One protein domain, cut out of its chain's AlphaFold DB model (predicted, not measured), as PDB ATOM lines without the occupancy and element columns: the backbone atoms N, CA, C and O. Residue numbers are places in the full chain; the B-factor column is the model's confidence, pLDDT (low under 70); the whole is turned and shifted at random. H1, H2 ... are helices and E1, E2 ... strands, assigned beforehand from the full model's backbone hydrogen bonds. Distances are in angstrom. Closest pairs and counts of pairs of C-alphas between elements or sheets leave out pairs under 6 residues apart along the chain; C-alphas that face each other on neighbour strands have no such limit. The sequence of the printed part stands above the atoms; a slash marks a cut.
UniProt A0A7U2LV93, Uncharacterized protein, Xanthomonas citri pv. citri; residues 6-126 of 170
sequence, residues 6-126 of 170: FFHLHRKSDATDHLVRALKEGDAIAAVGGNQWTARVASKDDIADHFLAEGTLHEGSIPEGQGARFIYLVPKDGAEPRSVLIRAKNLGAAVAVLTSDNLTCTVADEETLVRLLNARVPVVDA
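What this domain is: This is residues 6 to 126 of the 170 residues of an uncharacterized protein of Xanthomonas citri pv. citri (UniProt A0A7U2LV93). Two lobes sit end to end, each a twisted sheet with helices on it, and helices H1 and H3 meet between them. Along the longest axis come H4, the sheet E6 E1 E2 E7, H1, H3, the sheet E3 E4 E5 and H2, which only grazes its sheet at the far end. The 121 printed residues have four named helices and seven named strands, in the order E1 E2 H1 E3 H2 E4 E5 H3 E6 H4 E7. The four-strand sheet is mixed, the sheet E3 E4 E5 is antiparallel, and the class is mixed, helices and strands. The whole is compact by its radius of gyration of the C-alphas, 15.8 A, yet elongated in outline, spanning 51 by 32 by 20 A.

Where its parts are: Find C-alpha 6 at (20.116, 44.280, 27.134); there E1, residues 6 to 11, begins and runs 16.1 A. E2, residues 16 to 22, spans 18.5 A; E6 is residues 103 to 107, 13.4 A, and E7 is residues 123 to 125, ending at C-alpha 125, (16.751, 42.942, 18.317). In the other sheet look for E3, residues 37 to 41, E4, residues 69 to 75, 19.2 A long, and E5, residues 84 to 88. The helices are H1, residues 25 to 33, H2, residues 44 to 52, H3, residues 91 to 99, 12.5 A, and H4, residues 110 to 118.

How they stand to each other: Begin at the hairpin E1 and E2, where N 9 and O 18 are 2.9 A apart. E6 is antiparallel to E1, with N 8 and O 106 at 2.8 A, and E7 is parallel to E2, with N 21 and O 124 at 2.8 A. E6, H4 and E7 form a split strand-helix-strand unit, two strands of one sheet joined through a helix, with E1 and E2 between them in the sheet, and its crossover is right-handed. H1 and H4 are on opposite faces of this strongly twisted sheet; the closest C-alphas of E2 and H1 are those of Ala 22 and Ala 28, 5.6 A. H4, at a height over the sheet of 9.3 A, runs across the strands, at 66 degrees to E1 on the local plane. H1 and H3 touch, closest at the C-alphas of Gly 26 and Gly 92, 4.7 A, at a steep tilt of 61 degrees, the same way. H3 is on the sheet E3 E4 E5, with the C-alphas of Ala 88 and Ala 94 5.6 A apart. There, N 38 and O 74 of E3 and E4 are 2.8 A apart, as are N 71 and O 86 of the hairpin E4 and E5. H2 only grazes this sheet with residues 44 to 51; its closest C-alpha to E5 is that of His 50, 7.4 A from Leu 85. In H1, H2 and H4 every O i to N i+4 pair is within hydrogen-bond range; in H3, 4 of 5 are.

The domain as a whole: The C-alphas of Leu 52 and Asn 118, the two farthest apart, are 51.4 A from each other. The printed part has no cut. The link from H2 to E4, residues 53 to 68, is long. Look for pLDDT under 70 at residues 34 to 35 and 78 to 81; the mean of the printed part is 87.3.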
ATOM      1  N   PHE A   6      20.447  45.695  27.172       93.94
ATOM      2  CA  PHE A   6      20.116  44.280  27.134       93.94
ATOM      3  C   PHE A   6      19.145  43.961  28.265       93.94
ATOM      4  O   PHE A   6      19.353  44.356  29.413       93.94
ATOM      5  N   PHE A   7      18.077  43.261  27.919       94.56
ATOM      6  CA  PHE A   7      17.084  42.750  28.843       94.56
ATOM      7  C   PHE A   7      17.159  41.228  28.843       94.56
ATOM      8  O   PHE A   7      17.230  40.605  27.781       94.56
ATOM      9  N   HIS A   8      17.144  40.643  30.034       95.25
ATOM     10  CA  HIS A   8      16.929  39.217  30.227       95.25
ATOM     11  C   HIS A   8      15.437  39.007  30.454       95.25
ATOM     12  O   HIS A   8      14.846  39.588  31.367       95.25
ATOM     13  N   LEU A   9      14.819  38.213  29.585       92.81
ATOM     14  CA  LEU A   9      13.447  37.772  29.763       92.81
ATOM     15  C   LEU A   9      13.454  36.287  30.074       92.81
ATOM     16  O   LEU A   9      14.057  35.507  29.345       92.81
ATOM     17  N   HIS A  10      12.760  35.911  31.137       91.94
ATOM     18  CA  HIS A  10      12.582  34.520  31.526       91.94
ATOM     19  C   HIS A  10      11.103  34.165  31.425       91.94
ATOM     20  O   HIS A  10      10.248  34.830  32.025       91.94
ATOM     21  N   ARG A  11      10.795  33.139  30.634       89.75
ATOM     22  CA  ARG A  11       9.438  32.637  30.461       89.75
ATOM     23  C   ARG A  11       9.205  31.484  31.433       89.75
ATOM     24  O   ARG A  11       9.864  30.456  31.363       89.75
ATOM     25  N   LYS A  12       8.236  31.644  32.334       88.19
ATOM     26  CA  LYS A  12       7.972  30.693  33.425       88.19
ATOM     27  C   LYS A  12       7.371  29.373  32.941       88.19
ATOM     28  O   LYS A  12       7.637  28.339  33.537       88.19
ATOM     29  N   SER A  13       6.553  29.408  31.887       86.38
ATOM     30  CA  SER A  13       5.853  28.220  31.359       86.38
ATOM     31  C   SER A  13       6.783  27.130  30.827       86.38
ATOM     32  O   SER A  13       6.487  25.954  31.010       86.38
ATOM     33  N   ASP A  14       7.886  27.504  30.182       87.06
ATOM     34  CA  ASP A  14       8.844  26.579  29.563       87.06
ATOM     35  C   ASP A  14      10.277  26.750  30.106       87.06
ATOM     36  O   ASP A  14      11.207  26.115  29.611       87.06
ATOM     37  N   ALA A  15      10.446  27.588  31.136       88.12
ATOM     38  CA  ALA A  15      11.723  27.956  31.747       88.12
ATOM     39  C   ALA A  15      12.769  28.476  30.740       88.12
ATOM     40  O   ALA A  15      13.974  28.338  30.968       88.12
ATOM     41  N   THR A  16      12.329  29.065  29.624       90.12
ATOM     42  CA  THR A  16      13.238  29.559  28.586       90.12
ATOM     43  C   THR A  16      13.769  30.954  28.898       90.12
ATOM     44  O   THR A  16      13.040  31.852  29.330       90.12
ATOM     45  N   ASP A  17      15.067  31.135  28.651       92.81
ATOM     46  CA  ASP A  17      15.747  32.421  28.743       92.81
ATOM     47  C   ASP A  17      15.852  33.071  27.357       92.81
ATOM     48  O   ASP A  17      16.260  32.449  26.373       92.81
ATOM     49  N   HIS A  18      15.543  34.362  27.299       93.19
ATOM     50  CA  HIS A  18      15.697  35.209  26.127       93.19
ATOM     51  C   HIS A  18      16.579  36.407  26.462       93.19
ATOM     52  O   HIS A  18      16.434  37.039  27.510       93.19
ATOM     53  N   LEU A  19      17.463  36.756  25.531       94.75
ATOM     54  CA  LEU A  19      18.279  37.959  25.606       94.75
ATOM     55  C   LEU A  19      17.804  38.938  24.532       94.75
ATOM     56  O   LEU A  19      17.837  38.626  23.343       94.75
ATOM     57  N   VAL A  20      17.343  40.118  24.940       93.12
ATOM     58  CA  VAL A  20      16.714  41.084  24.030       93.12
ATOM     59  C   VAL A  20      17.414  42.430  24.114       93.12
ATOM     60  O   VAL A  20      17.569  42.996  25.194       93.12
ATOM     61  N   ARG A  21      17.808  42.981  22.967       92.88
ATOM     62  CA  ARG A  21      18.292  44.358  22.859       92.88
ATOM     63  C   ARG A  21      17.111  45.289  22.597       92.88
ATOM     64  O   ARG A  21      16.428  45.145  21.589       92.88
ATOM     65  N   ALA A  22      16.870  46.245  23.490       89.88
ATOM     66  CA  ALA A  22      15.741  47.170  23.381       89.88
ATOM     67  C   ALA A  22      16.046  48.549  23.988       89.88
ATOM     68  O   ALA A  22      16.986  48.720  24.767       89.88
ATOM     69  N   LEU A  23      15.220  49.550  23.664       88.69
ATOM     70  CA  LEU A  23      15.296  50.882  24.283       88.69
ATOM     71  C   LEU A  23      14.565  50.937  25.631       88.69
ATOM     72  O   LEU A  23      14.926  51.734  26.502       88.69
ATOM     73  N   LYS A  24      13.509  50.131  25.785       87.94
ATOM     74  CA  LYS A  24      12.630  50.087  26.957       87.94
ATOM     75  C   LYS A  24      12.169  48.657  27.221       87.94
ATOM     76  O   LYS A  24      12.066  47.854  26.301       87.94
ATOM     77  N   GLU A  25      11.810  48.390  28.471       86.38
ATOM     78  CA  GLU A  25      11.304  47.089  28.925       86.38
ATOM     79  C   GLU A  25      10.077  46.623  28.127       86.38
ATOM     80  O   GLU A  25      10.035  45.493  27.655       86.38
ATOM     81  N   GLY A  26       9.117  47.521  27.882       82.38
ATOM     82  CA  GLY A  26       7.914  47.192  27.111       82.38
ATOM     83  C   GLY A  26       8.198  46.754  25.670       82.38
ATOM     84  O   GLY A  26       7.467  45.921  25.144       82.38
ATOM     85  N   ASP A  27       9.268  47.259  25.048       83.44
ATOM     86  CA  ASP A  27       9.676  46.834  23.701       83.44
ATOM     87  C   ASP A  27      10.291  45.424  23.750       83.44
ATOM     88  O   ASP A  27      10.029  44.594  22.880       83.44
ATOM     89  N   ALA A  28      11.053  45.127  24.807       87.94
ATOM     90  CA  ALA A  28      11.636  43.808  25.020       87.94
ATOM     91  C   ALA A  28      10.560  42.741  25.294       87.94
ATOM     92  O   ALA A  28      10.581  41.664  24.694       87.94
ATOM     93  N   ILE A  29       9.566  43.072  26.128       86.00
ATOM     94  CA  ILE A  29       8.400  42.216  26.388       86.00
ATOM     95  C   ILE A  29       7.588  42.008  25.109       86.00
ATOM     96  O   ILE A  29       7.217  40.877  24.805       86.00
ATOM     97  N   ALA A  30       7.359  43.058  24.315       82.06
ATOM     98  CA  ALA A  30       6.650  42.934  23.044       82.06
ATOM     99  C   ALA A  30       7.362  41.998  22.056       82.06
ATOM    100  O   ALA A  30       6.694  41.253  21.346       82.06
ATOM    101  N   ALA A  31       8.697  41.998  22.018       84.19
ATOM    102  CA  ALA A  31       9.461  41.150  21.104       84.19
ATOM    103  C   ALA A  31       9.359  39.652  21.432       84.19
ATOM    104  O   ALA A  31       9.338  38.826  20.522       84.19
ATOM    105  N   VAL A  32       9.265  39.290  22.715       83.31
ATOM    106  CA  VAL A  32       9.166  37.884  23.153       83.31
ATOM    107  C   VAL A  32       7.709  37.440  23.318       83.31
ATOM    108  O   VAL A  32       7.333  36.352  22.879       83.31
ATOM    109  N   GLY A  33       6.875  38.281  23.932       75.44
ATOM    110  CA  GLY A  33       5.445  38.045  24.158       75.44
ATOM    111  C   GLY A  33       4.587  38.216  22.901       75.44
ATOM    112  O   GLY A  33       3.594  37.512  22.725       75.44
ATOM    113  N   GLY A  34       5.009  39.065  21.958       65.56
ATOM    114  CA  GLY A  34       4.357  39.243  20.654       65.56
ATOM    115  C   GLY A  34       4.433  38.013  19.742       65.56
ATOM    116  O   GLY A  34       3.816  37.985  18.678       65.56
ATOM    117  N   ASN A  35       5.152  36.958  20.140       68.81
ATOM    118  CA  ASN A  35       5.064  35.656  19.476       68.81
ATOM    119  C   ASN A  35       3.715  34.966  19.701       68.81
ATOM    120  O   ASN A  35       3.325  34.165  18.863       68.81
ATOM    121  N   GLN A  36       2.992  35.307  20.769       75.31
ATOM    122  CA  GLN A  36       1.665  34.755  21.062       75.31
ATOM    123  C   GLN A  36       0.540  35.688  20.601       75.31
ATOM    124  O   GLN A  36      -0.542  35.231  20.239       75.31
ATOM    125  N   TRP A  37       0.813  36.994  20.549       83.00
ATOM    126  CA  TRP A  37      -0.188  38.024  20.294       83.00
ATOM    127  C   TRP A  37       0.196  38.929  19.133       83.00
ATOM    128  O   TRP A  37       1.275  39.520  19.107       83.00
ATOM    129  N   THR A  38      -0.735  39.115  18.204       82.69
ATOM    130  CA  THR A  38      -0.669  40.188  17.216       82.69
ATOM    131  C   THR A  38      -1.382  41.406  17.785       82.69
ATOM    132  O   THR A  38      -2.605  41.415  17.903       82.69
ATOM    133  N   ALA A  39      -0.614  42.432  18.149       85.62
ATOM    134  CA  ALA A  39      -1.144  43.681  18.683       85.62
ATOM    135  C   ALA A  39      -1.192  44.764  17.600       85.62
ATOM    136  O   ALA A  39      -0.214  44.991  16.885       85.62
ATOM    137  N   ARG A  40      -2.307  45.493  17.524       89.38
ATOM    138  CA  ARG A  40      -2.459  46.678  16.667       89.38
ATOM    139  C   ARG A  40      -3.346  47.723  17.326       89.38
ATOM    140  O   ARG A  40      -4.113  47.418  18.233       89.38
ATOM    141  N   VAL A  41      -3.256  48.968  16.867       91.00
ATOM    142  CA  VAL A  41      -4.224  49.994  17.280       91.00
ATOM    143  C   VAL A  41      -5.601  49.586  16.751       91.00
ATOM    144  O   VAL A  41      -5.727  49.236  15.576       91.00
ATOM    145  N   ALA A  42      -6.604  49.588  17.626       92.50
ATOM    146  CA  ALA A  42      -7.971  49.235  17.273       92.50
ATOM    147  C   ALA A  42      -8.586  50.324  16.382       92.50
ATOM    148  O   ALA A  42      -8.436  51.520  16.654       92.50
ATOM    149  N   SER A  43      -9.275  49.910  15.322       93.62
ATOM    150  CA  SER A  43     -10.160  50.781  14.550       93.62
ATOM    151  C   SER A  43     -11.479  50.999  15.300       93.62
ATOM    152  O   SER A  43     -11.742  50.360  16.319       93.62
ATOM    153  N   LYS A  44     -12.319  51.918  14.810       92.19
ATOM    154  CA  LYS A  44     -13.658  52.122  15.383       92.19
ATOM    155  C   LYS A  44     -14.524  50.868  15.253       92.19
ATOM    156  O   LYS A  44     -15.229  50.544  16.202       92.19
ATOM    157  N   ASP A  45     -14.406  50.172  14.125       92.62
ATOM    158  CA  ASP A  45     -15.167  48.956  13.846       92.62
ATOM    159  C   ASP A  45     -14.734  47.830  14.786       92.62
ATOM    160  O   ASP A  45     -15.580  47.232  15.432       92.62
ATOM    161  N   ASP A  46     -13.425  47.650  15.017       90.44
ATOM    162  CA  ASP A  46     -12.938  46.651  15.987       90.44
ATOM    163  C   ASP A  46     -13.488  46.888  17.397       90.44
ATOM    164  O   ASP A  46     -13.793  45.947  18.123       90.44
ATOM    165  N   ILE A  47     -13.578  48.158  17.810       91.75
ATOM    166  CA  ILE A  47     -14.111  48.519  19.124       91.75
ATOM    167  C   ILE A  47     -15.607  48.193  19.175       91.75
ATOM    168  O   ILE A  47     -16.061  47.604  20.154       91.75
ATOM    169  N   ALA A  48     -16.362  48.571  18.141       91.88
ATOM    170  CA  ALA A  48     -17.793  48.305  18.061       91.88
ATOM    171  C   ALA A  48     -18.080  46.797  18.054       91.88
ATOM    172  O   ALA A  48     -18.839  46.330  18.900       91.88
ATOM    173  N   ASP A  49     -17.420  46.042  17.178       90.06
ATOM    174  CA  ASP A  49     -17.579  44.593  17.041       90.06
ATOM    175  C   ASP A  49     -17.240  43.860  18.343       90.06
ATOM    176  O   ASP A  49     -17.961  42.946  18.747       90.06
ATOM    177  N   HIS A  50     -16.191  44.294  19.053       89.88
ATOM    178  CA  HIS A  50     -15.809  43.710  20.340       89.88
ATOM    179  C   HIS A  50     -16.912  43.858  21.392       89.88
ATOM    180  O   HIS A  50     -17.254  42.885  22.061       89.88
ATOM    181  N   PHE A  51     -17.504  45.050  21.527       89.81
ATOM    182  CA  PHE A  51     -18.597  45.277  22.480       89.81
ATOM    183  C   PHE A  51     -19.928  44.662  22.025       89.81
ATOM    184  O   PHE A  51     -20.709  44.226  22.870       89.81
ATOM    185  N   LEU A  52     -20.188  44.590  20.714       90.38
ATOM    186  CA  LEU A  52     -21.351  43.892  20.154       90.38
ATOM    187  C   LEU A  52     -21.300  42.387  20.439       90.38
ATOM    188  O   LEU A  52     -22.338  41.776  20.674       90.38
ATOM    189  N   ALA A  53     -20.100  41.803  20.479       87.06
ATOM    190  CA  ALA A  53     -19.865  40.419  20.885       87.06
ATOM    191  C   ALA A  53     -19.859  40.212  22.416       87.06
ATOM    192  O   ALA A  53     -19.319  39.214  22.894       87.06
ATOM    193  N   GLU A  54     -20.414  41.158  23.185       87.31
ATOM    194  CA  GLU A  54     -20.425  41.183  24.658       87.31
ATOM    195  C   GLU A  54     -19.025  41.210  25.303       87.31
ATOM    196  O   GLU A  54     -18.862  40.961  26.499       87.31
ATOM    197  N   GLY A  55     -17.989  41.540  24.528       84.31
ATOM    198  CA  GLY A  55     -16.638  41.717  25.033       84.31
ATOM    199  C   GLY A  55     -16.538  42.943  25.938       84.31
ATOM    200  O   GLY A  55     -17.144  43.985  25.694       84.31
ATOM    201  N   THR A  56     -15.724  42.847  26.985       89.88
ATOM    202  CA  THR A  56     -15.401  43.973  27.866       89.88
ATOM    203  C   THR A  56     -13.971  44.449  27.628       89.88
ATOM    204  O   THR A  56     -13.168  43.782  26.964       89.88
ATOM    205  N   LEU A  57     -13.641  45.634  28.152       92.00
ATOM    206  CA  LEU A  57     -12.242  46.037  28.250       92.00
ATOM    207  C   LEU A  57     -11.533  45.139  29.252       92.00
ATOM    208  O   LEU A  57     -12.062  44.862  30.326       92.00
ATOM    209  N   HIS A  58     -10.310  44.751  28.915       92.81
ATOM    210  CA  HIS A  58      -9.463  44.012  29.833       92.81
ATOM    211  C   HIS A  58      -9.247  44.797  31.131       92.81
ATOM    212  O   HIS A  58      -9.055  46.017  31.089       92.81
ATOM    213  N   GLU A  59      -9.202  44.099  32.265       90.00
ATOM    214  CA  GLU A  59      -9.061  44.692  33.603       90.00
ATOM    215  C   GLU A  59      -7.786  45.535  33.769       90.00
ATOM    216  O   GLU A  59      -7.798  46.566  34.431       90.00
ATOM    217  N   GLY A  60      -6.705  45.161  33.081       88.31
ATOM    218  CA  GLY A  60      -5.455  45.930  33.034       88.31
ATOM    219  C   GLY A  60      -5.494  47.204  32.172       88.31
ATOM    220  O   GLY A  60      -4.447  47.800  31.918       88.31
ATOM    221  N   SER A  61      -6.664  47.617  31.671       91.50
ATOM    222  CA  SER A  61      -6.818  48.848  30.886       91.50
ATOM    223  C   SER A  61      -6.608  50.099  31.740       91.50
ATOM    224  O   SER A  61      -7.165  50.232  32.828       91.50
ATOM    225  N   ILE A  62      -5.857  51.072  31.220       90.62
ATOM    226  CA  ILE A  62      -5.655  52.360  31.903       90.62
ATOM    227  C   ILE A  62      -6.830  53.328  31.659       90.62
ATOM    228  O   ILE A  62      -7.523  53.197  30.648       90.62
ATOM    229  N   PRO A  63      -7.039  54.343  32.522       87.94
ATOM    230  CA  PRO A  63      -8.073  55.360  32.325       87.94
ATOM    231  C   PRO A  63      -7.912  56.183  31.037       87.94
ATOM    232  O   PRO A  63      -6.848  56.237  30.415       87.94
ATOM    233  N   GLU A  64      -8.984  56.872  30.643       85.12
ATOM    234  CA  GLU A  64      -8.958  57.824  29.526       85.12
ATOM    235  C   GLU A  64      -8.017  59.015  29.766       85.12
ATOM    236  O   GLU A  64      -7.714  59.373  30.901       85.12
ATOM    237  N   GLY A  65      -7.556  59.650  28.684       76.38
ATOM    238  CA  GLY A  65      -6.861  60.941  28.747       76.38
ATOM    239  C   GLY A  65      -5.341  60.890  28.943       76.38
ATOM    240  O   GLY A  65      -4.669  61.878  28.671       76.38
ATOM    241  N   GLN A  66      -4.741  59.751  29.307       75.06
ATOM    242  CA  GLN A  66      -3.277  59.640  29.485       75.06
ATOM    243  C   GLN A  66      -2.492  59.335  28.190       75.06
ATOM    244  O   GLN A  66      -1.507  58.590  28.211       75.06
ATOM    245  N   GLY A  67      -2.949  59.841  27.037       79.81
ATOM    246  CA  GLY A  67      -2.427  59.430  25.723       79.81
ATOM    247  C   GLY A  67      -2.711  57.957  25.399       79.81
ATOM    248  O   GLY A  67      -2.034  57.351  24.568       79.81
ATOM    249  N   ALA A  68      -3.690  57.377  26.096       87.19
ATOM    250  CA  ALA A  68      -4.078  55.989  25.973       87.19
ATOM    251  C   ALA A  68      -4.845  55.754  24.667       87.19
ATOM    252  O   ALA A  68      -5.647  56.585  24.242       87.19
ATOM    253  N   ARG A  69      -4.602  54.610  24.035       90.62
ATOM    254  CA  ARG A  69      -5.274  54.164  22.813       90.62
ATOM    255  C   ARG A  69      -5.864  52.787  23.058       90.62
ATOM    256  O   ARG A  69      -5.335  52.030  23.871       90.62
ATOM    257  N   PHE A  70      -6.932  52.461  22.342       93.50
ATOM    258  CA  PHE A  70      -7.418  51.090  22.293       93.50
ATOM    259  C   PHE A  70      -6.475  50.263  21.431       93.50
ATOM    260  O   PHE A  70      -6.191  50.604  20.282       93.50
ATOM    261  N   ILE A  71      -5.956  49.199  22.021       92.69
ATOM    262  CA  ILE A  71      -5.118  48.211  21.374       92.69
ATOM    263  C   ILE A  71      -5.935  46.931  21.297       92.69
ATOM    264  O   ILE A  71      -6.453  46.458  22.307       92.69
ATOM    265  N   TYR A  72      -6.047  46.404  20.086       92.19
ATOM    266  CA  TYR A  72      -6.681  45.128  19.820       92.19
ATOM    267  C   TYR A  72      -5.595  44.065  19.699       92.19
ATOM    268  O   TYR A  72      -4.640  44.234  18.929       92.19
ATOM    269  N   LEU A  73      -5.716  43.005  20.494       89.44
ATOM    270  CA  LEU A  73      -4.773  41.896  20.537       89.44
ATOM    271  C   LEU A  73      -5.483  40.625  20.091       89.44
ATOM    272  O   LEU A  73      -6.501  40.236  20.661       89.44
ATOM    273  N   VAL A  74      -4.928  39.985  19.066       87.50
ATOM    274  CA  VAL A  74      -5.444  38.735  18.502       87.50
ATOM    275  C   VAL A  74      -4.413  37.630  18.746       87.50
ATOM    276  O   VAL A  74      -3.232  37.858  18.457       87.50
ATOM    277  N   PRO A  75      -4.807  36.452  19.257       84.44
ATOM    278  CA  PRO A  75      -3.898  35.318  19.384       84.44
ATOM    279  C   PRO A  75      -3.425  34.870  18.001       84.44
ATOM    280  O   PRO A  75      -4.221  34.783  17.066       84.44
ATOM    281  N   LYS A  76      -2.133  34.574  17.849       76.75
ATOM    282  CA  LYS A  76      -1.566  34.160  16.553       76.75
ATOM    283  C   LYS A  76      -2.064  32.798  16.067       76.75
ATOM    284  O   LYS A  76      -2.191  32.616  14.861       76.75
ATOM    285  N   ASP A  77      -2.405  31.897  16.983       71.88
ATOM    286  CA  ASP A  77      -2.800  30.526  16.645       71.88
ATOM    287  C   ASP A  77      -4.319  30.346  16.487       71.88
ATOM    288  O   ASP A  77      -4.794  29.222  16.346       71.88
ATOM    289  N   GLY A  78      -5.106  31.432  16.541       60.03
ATOM    290  CA  GLY A  78      -6.575  31.389  16.425       60.03
ATOM    291  C   GLY A  78      -7.292  30.579  17.518       60.03
ATOM    292  O   GLY A  78      -8.515  30.465  17.492       60.03
ATOM    293  N   ALA A  79      -6.541  30.017  18.462       58.34
ATOM    294  CA  ALA A  79      -7.030  29.298  19.623       58.34
ATOM    295  C   ALA A  79      -7.398  30.272  20.749       58.34
ATOM    296  O   ALA A  79      -6.904  31.400  20.788       58.34
ATOM    297  N   GLU A  80      -8.243  29.805  21.675       56.94
ATOM    298  CA  GLU A  80      -8.469  30.462  22.966       56.94
ATOM    299  C   GLU A  80      -7.126  30.891  23.593       56.94
ATOM    300  O   GLU A  80      -6.161  30.115  23.562       56.94
ATOM    301  N   PRO A  81      -7.042  32.094  24.183       65.12
ATOM    302  CA  PRO A  81      -8.142  33.013  24.514       65.12
ATOM    303  C   PRO A  81      -8.723  33.791  23.323       65.12
ATOM    304  O   PRO A  81      -8.102  33.933  22.279       65.12
ATOM    305  N   ARG A  82      -9.934  34.333  23.486       77.88
ATOM    306  CA  ARG A  82     -10.542  35.260  22.513       77.88
ATOM    307  C   ARG A  82      -9.703  36.531  22.345       77.88
ATOM    308  O   ARG A  82      -8.854  36.853  23.176       77.88
ATOM    309  N   SER A  83      -9.959  37.267  21.266       86.44
ATOM    310  CA  SER A  83      -9.368  38.589  21.070       86.44
ATOM    311  C   SER A  83      -9.655  39.511  22.257       86.44
ATOM    312  O   SER A  83     -10.710  39.454  22.889       86.44
ATOM    313  N   VAL A  84      -8.683  40.365  22.568       90.75
ATOM    314  CA  VAL A  84      -8.725  41.233  23.744       90.75
ATOM    315  C   VAL A  84      -8.623  42.687  23.314       90.75
ATOM    316  O   VAL A  84      -7.787  43.052  22.483       90.75
ATOM    317  N   LEU A  85      -9.445  43.533  23.931       93.81
ATOM    318  CA  LEU A  85      -9.380  44.980  23.787       93.81
ATOM    319  C   LEU A  85      -8.820  45.602  25.072       93.81
ATOM    320  O   LEU A  85      -9.413  45.483  26.146       93.81
ATOM    321  N   ILE A  86      -7.674  46.279  24.965       93.69
ATOM    322  CA  ILE A  86      -6.984  46.914  26.098       93.69
ATOM    323  C   ILE A  86      -6.778  48.391  25.813       93.69
ATOM    324  O   ILE A  86      -6.302  48.766  24.741       93.69
ATOM    325  N   ARG A  87      -7.057  49.254  26.790       94.44
ATOM    326  CA  ARG A  87      -6.629  50.655  26.722       94.44
ATOM    327  C   ARG A  87      -5.210  50.793  27.284       94.44
ATOM    328  O   ARG A  87      -4.993  50.519  28.459       94.44
ATOM    329  N   ALA A  88      -4.243  51.226  26.469       91.69
ATOM    330  CA  ALA A  88      -2.826  51.308  26.853       91.69
ATOM    331  C   ALA A  88      -2.082  52.475  26.175       91.69
ATOM    332  O   ALA A  88      -2.545  53.040  25.185       91.69
ATOM    333  N   LYS A  89      -0.894  52.841  26.682       89.38
ATOM    334  CA  LYS A  89      -0.066  53.935  26.118       89.38
ATOM    335  C   LYS A  89       0.594  53.577  24.782       89.38
ATOM    336  O   LYS A  89       0.912  54.461  23.993       89.38
ATOM    337  N   ASN A  90       0.870  52.298  24.559       86.75
ATOM    338  CA  ASN A  90       1.486  51.768  23.345       86.75
ATOM    339  C   ASN A  90       1.244  50.250  23.255       86.75
ATOM    340  O   ASN A  90       0.723  49.645  24.192       86.75
ATOM    341  N   LEU A  91       1.636  49.653  22.127       84.56
ATOM    342  CA  LEU A  91       1.470  48.223  21.848       84.56
ATOM    343  C   LEU A  91       2.196  47.339  22.872       84.56
ATOM    344  O   LEU A  91       1.603  46.394  23.378       84.56
ATOM    345  N   GLY A  92       3.443  47.673  23.221       82.62
ATOM    346  CA  GLY A  92       4.229  46.875  24.164       82.62
ATOM    347  C   GLY A  92       3.649  46.868  25.574       82.62
ATOM    348  O   GLY A  92       3.622  45.825  26.215       82.62
ATOM    349  N   ALA A  93       3.087  47.992  26.025       86.31
ATOM    350  CA  ALA A  93       2.369  48.060  27.293       86.31
ATOM    351  C   ALA A  93       1.116  47.168  27.297       86.31
ATOM    352  O   ALA A  93       0.828  46.543  28.310       86.31
ATOM    353  N   ALA A  94       0.393  47.082  26.177       88.69
ATOM    354  CA  ALA A  94      -0.772  46.207  26.073       88.69
ATOM    355  C   ALA A  94      -0.381  44.719  26.074       88.69
ATOM    356  O   ALA A  94      -1.000  43.930  26.778       88.69
ATOM    357  N   VAL A  95       0.676  44.343  25.343       87.31
ATOM    358  CA  VAL A  95       1.202  42.965  25.361       87.31
ATOM    359  C   VAL A  95       1.702  42.600  26.757       87.31
ATOM    360  O   VAL A  95       1.392  41.520  27.248       87.31
ATOM    361  N   ALA A  96       2.407  43.516  27.429       85.62
ATOM    362  CA  ALA A  96       2.935  43.283  28.768       85.62
ATOM    363  C   ALA A  96       1.845  42.931  29.786       85.62
ATOM    364  O   ALA A  96       2.065  42.033  30.592       85.62
ATOM    365  N   VAL A  97       0.670  43.566  29.702       87.19
ATOM    366  CA  VAL A  97      -0.490  43.250  30.555       87.19
ATOM    367  C   VAL A  97      -0.953  41.799  30.387       87.19
ATOM    368  O   VAL A  97      -1.352  41.184  31.365       87.19
ATOM    369  N   LEU A  98      -0.885  41.234  29.178       84.81
ATOM    370  CA  LEU A  98      -1.308  39.849  28.921       84.81
ATOM    371  C   LEU A  98      -0.227  38.812  29.231       84.81
ATOM    372  O   LEU A  98      -0.519  37.625  29.343       84.81
ATOM    373  N   THR A  99       1.032  39.235  29.317       82.12
ATOM    374  CA  THR A  99       2.166  38.318  29.460       82.12
ATOM    375  C   THR A  99       2.868  38.395  30.812       82.12
ATOM    376  O   THR A  99       3.733  37.562  31.069       82.12
ATOM    377  N   SER A 100       2.521  39.356  31.674       75.75
ATOM    378  CA  SER A 100       3.212  39.624  32.948       75.75
ATOM    379  C   SER A 100       3.285  38.414  33.877       75.75
ATOM    380  O   SER A 100       4.275  38.225  34.584       75.75
ATOM    381  N   ASP A 101       2.269  37.556  33.850       79.44
ATOM    382  CA  ASP A 101       2.223  36.391  34.732       79.44
ATOM    383  C   ASP A 101       3.188  35.293  34.275       79.44
ATOM    384  O   ASP A 101       3.761  34.580  35.105       79.44
ATOM    385  N   ASN A 102       3.447  35.220  32.966       83.00
ATOM    386  CA  ASN A 102       4.278  34.203  32.328       83.00
ATOM    387  C   ASN A 102       5.705  34.683  31.997       83.00
ATOM    388  O   ASN A 102       6.587  33.855  31.793       83.00
ATOM    389  N   LEU A 103       5.958  35.992  31.938       87.62
ATOM    390  CA  LEU A 103       7.245  36.572  31.543       87.62
ATOM    391  C   LEU A 103       7.760  37.536  32.612       87.62
ATOM    392  O   LEU A 103       7.105  38.519  32.944       87.62
ATOM    393  N   THR A 104       8.973  37.291  33.105       89.44
ATOM    394  CA  THR A 104       9.718  38.273  33.907       89.44
ATOM    395  C   THR A 104      10.745  38.965  33.029       89.44
ATOM    396  O   THR A 104      11.462  38.285  32.299       89.44
ATOM    397  N   CYS A 105      10.845  40.290  33.118       90.75
ATOM    398  CA  CYS A 105      11.809  41.084  32.362       90.75
ATOM    399  C   CYS A 105      12.698  41.880  33.321       90.75
ATOM    400  O   CYS A 105      12.203  42.656  34.135       90.75
ATOM    401  N   THR A 106      14.013  41.713  33.214       93.38
ATOM    402  CA  THR A 106      15.004  42.464  33.993       93.38
ATOM    403  C   THR A 106      16.063  43.048  33.066       93.38
ATOM    404  O   THR A 106      16.296  42.557  31.962       93.38
ATOM    405  N   VAL A 107      16.709  44.139  33.483       94.44
ATOM    406  CA  VAL A 107      17.910  44.615  32.782       94.44
ATOM    407  C   VAL A 107      19.021  43.609  33.064       94.44
ATOM    408  O   VAL A 107      19.288  43.321  34.227       94.44
ATOM    409  N   ALA A 108      19.648  43.079  32.016       93.69
ATOM    410  CA  ALA A 108      20.744  42.134  32.170       93.69
ATOM    411  C   ALA A 108      21.969  42.859  32.742       93.69
ATOM    412  O   ALA A 108      22.436  43.848  32.167       93.69
ATOM    413  N   ASP A 109      22.476  42.369  33.870       94.56
ATOM    414  CA  ASP A 109      23.797  42.742  34.362       94.56
ATOM    415  C   ASP A 109      24.903  42.031  33.560       94.56
ATOM    416  O   ASP A 109      24.641  41.206  32.679       94.56
ATOM    417  N   GLU A 110      26.155  42.401  33.826       94.69
ATOM    418  CA  GLU A 110      27.314  41.887  33.092       94.69
ATOM    419  C   GLU A 110      27.464  40.366  33.237       94.69
ATOM    420  O   GLU A 110      27.706  39.671  32.249       94.69
ATOM    421  N   GLU A 111      27.239  39.833  34.439       95.25
ATOM    422  CA  GLU A 111      27.315  38.396  34.712       95.25
ATOM    423  C   GLU A 111      26.225  37.622  33.958       95.25
ATOM    424  O   GLU A 111      26.512  36.630  33.280       95.25
ATOM    425  N   THR A 112      24.983  38.107  34.000       94.06
ATOM    426  CA  THR A 112      23.848  37.524  33.276       94.06
ATOM    427  C   THR A 112      24.083  37.563  31.774       94.06
ATOM    428  O   THR A 112      23.845  36.568  31.088       94.06
ATOM    429  N   LEU A 113      24.590  38.683  31.254       93.44
ATOM    430  CA  LEU A 113      24.895  38.832  29.837       93.44
ATOM    431  C   LEU A 113      25.940  37.804  29.385       93.44
ATOM    432  O   LEU A 113      25.708  37.081  28.416       93.44
ATOM    433  N   VAL A 114      27.058  37.689  30.105       94.75
ATOM    434  CA  VAL A 114      28.119  36.720  29.793       94.75
ATOM    435  C   VAL A 114      27.601  35.284  29.898       94.75
ATOM    436  O   VAL A 114      27.854  34.475  29.002       94.75
ATOM    437  N   ARG A 115      26.830  34.962  30.945       95.94
ATOM    438  CA  ARG A 115      26.225  33.634  31.138       95.94
ATOM    439  C   ARG A 115      25.343  33.238  29.953       95.94
ATOM    440  O   ARG A 115      25.502  32.140  29.421       95.94
ATOM    441  N   LEU A 116      24.438  34.120  29.526       94.56
ATOM    442  CA  LEU A 116      23.499  33.843  28.434       94.56
ATOM    443  C   LEU A 116      24.200  33.746  27.073       94.56
ATOM    444  O   LEU A 116      23.878  32.861  26.279       94.56
ATOM    445  N   LEU A 117      25.201  34.595  26.815       93.56
ATOM    446  CA  LEU A 117      25.994  34.527  25.585       93.56
ATOM    447  C   LEU A 117      26.831  33.240  25.509       93.56
ATOM    448  O   LEU A 117      26.870  32.599  24.458       93.56
ATOM    449  N   ASN A 118      27.432  32.803  26.621       94.75
ATOM    450  CA  ASN A 118      28.151  31.525  26.693       94.75
ATOM    451  C   ASN A 118      27.221  30.320  26.496       94.75
ATOM    452  O   ASN A 118      27.599  29.345  25.848       94.75
ATOM    453  N   ALA A 119      25.984  30.413  26.991       93.19
ATOM    454  CA  ALA A 119      24.927  29.434  26.744       93.19
ATOM    455  C   ALA A 119      24.368  29.480  25.305       93.19
ATOM    456  O   ALA A 119      23.475  28.703  24.972       93.19
ATOM    457  N   ARG A 120      24.902  30.355  24.437       93.69
ATOM    458  CA  ARG A 120      24.484  30.555  23.040       93.69
ATOM    459  C   ARG A 120      23.016  30.958  22.887       93.69
ATOM    460  O   ARG A 120      22.394  30.648  21.871       93.69
ATOM    461  N   VAL A 121      22.466  31.671  23.870       91.69
ATOM    462  CA  VAL A 121      21.127  32.258  23.753       91.69
ATOM    463  C   VAL A 121      21.165  33.347  22.671       91.69
ATOM    464  O   VAL A 121      21.995  34.257  22.758       91.69
ATOM    465  N   PRO A 122      20.309  33.274  21.635       89.19
ATOM    466  CA  PRO A 122      20.308  34.261  20.565       89.19
ATOM    467  C   PRO A 122      19.827  35.624  21.074       89.19
ATOM    468  O   PRO A 122      18.885  35.714  21.863       89.19
ATOM    469  N   VAL A 123      20.458  36.691  20.578       91.50
ATOM    470  CA  VAL A 123      20.048  38.068  20.868       91.50
ATOM    471  C   VAL A 123      18.927  38.471  19.916       91.50
ATOM    472  O   VAL A 123      19.126  38.515  18.703       91.50
ATOM    473  N   VAL A 124      17.765  38.813  20.466       89.69
ATOM    474  CA  VAL A 124      16.644  39.378  19.705       89.69
ATOM    475  C   VAL A 124      16.789  40.895  19.660       89.69
ATOM    476  O   VAL A 124      16.938  41.535  20.702       89.69
ATOM    477  N   ASP A 125      16.730  41.488  18.469       86.75
ATOM    478  CA  ASP A 125      16.751  42.942  18.317       86.75
ATOM    479  C   ASP A 125      15.324  43.493  18.279       86.75
ATOM    480  O   ASP A 125      14.579  43.271  17.326       86.75
ATOM    481  N   ALA A 126      14.939  44.190  19.345       83.25
ATOM    482  CA  ALA A 126      13.630  44.817  19.502       83.25
ATOM    483  C   ALA A 126      13.691  46.341  19.318       83.25
ATOM    484  O   ALA A 126      12.713  47.047  19.571       83.25
TER     485      ALA A 126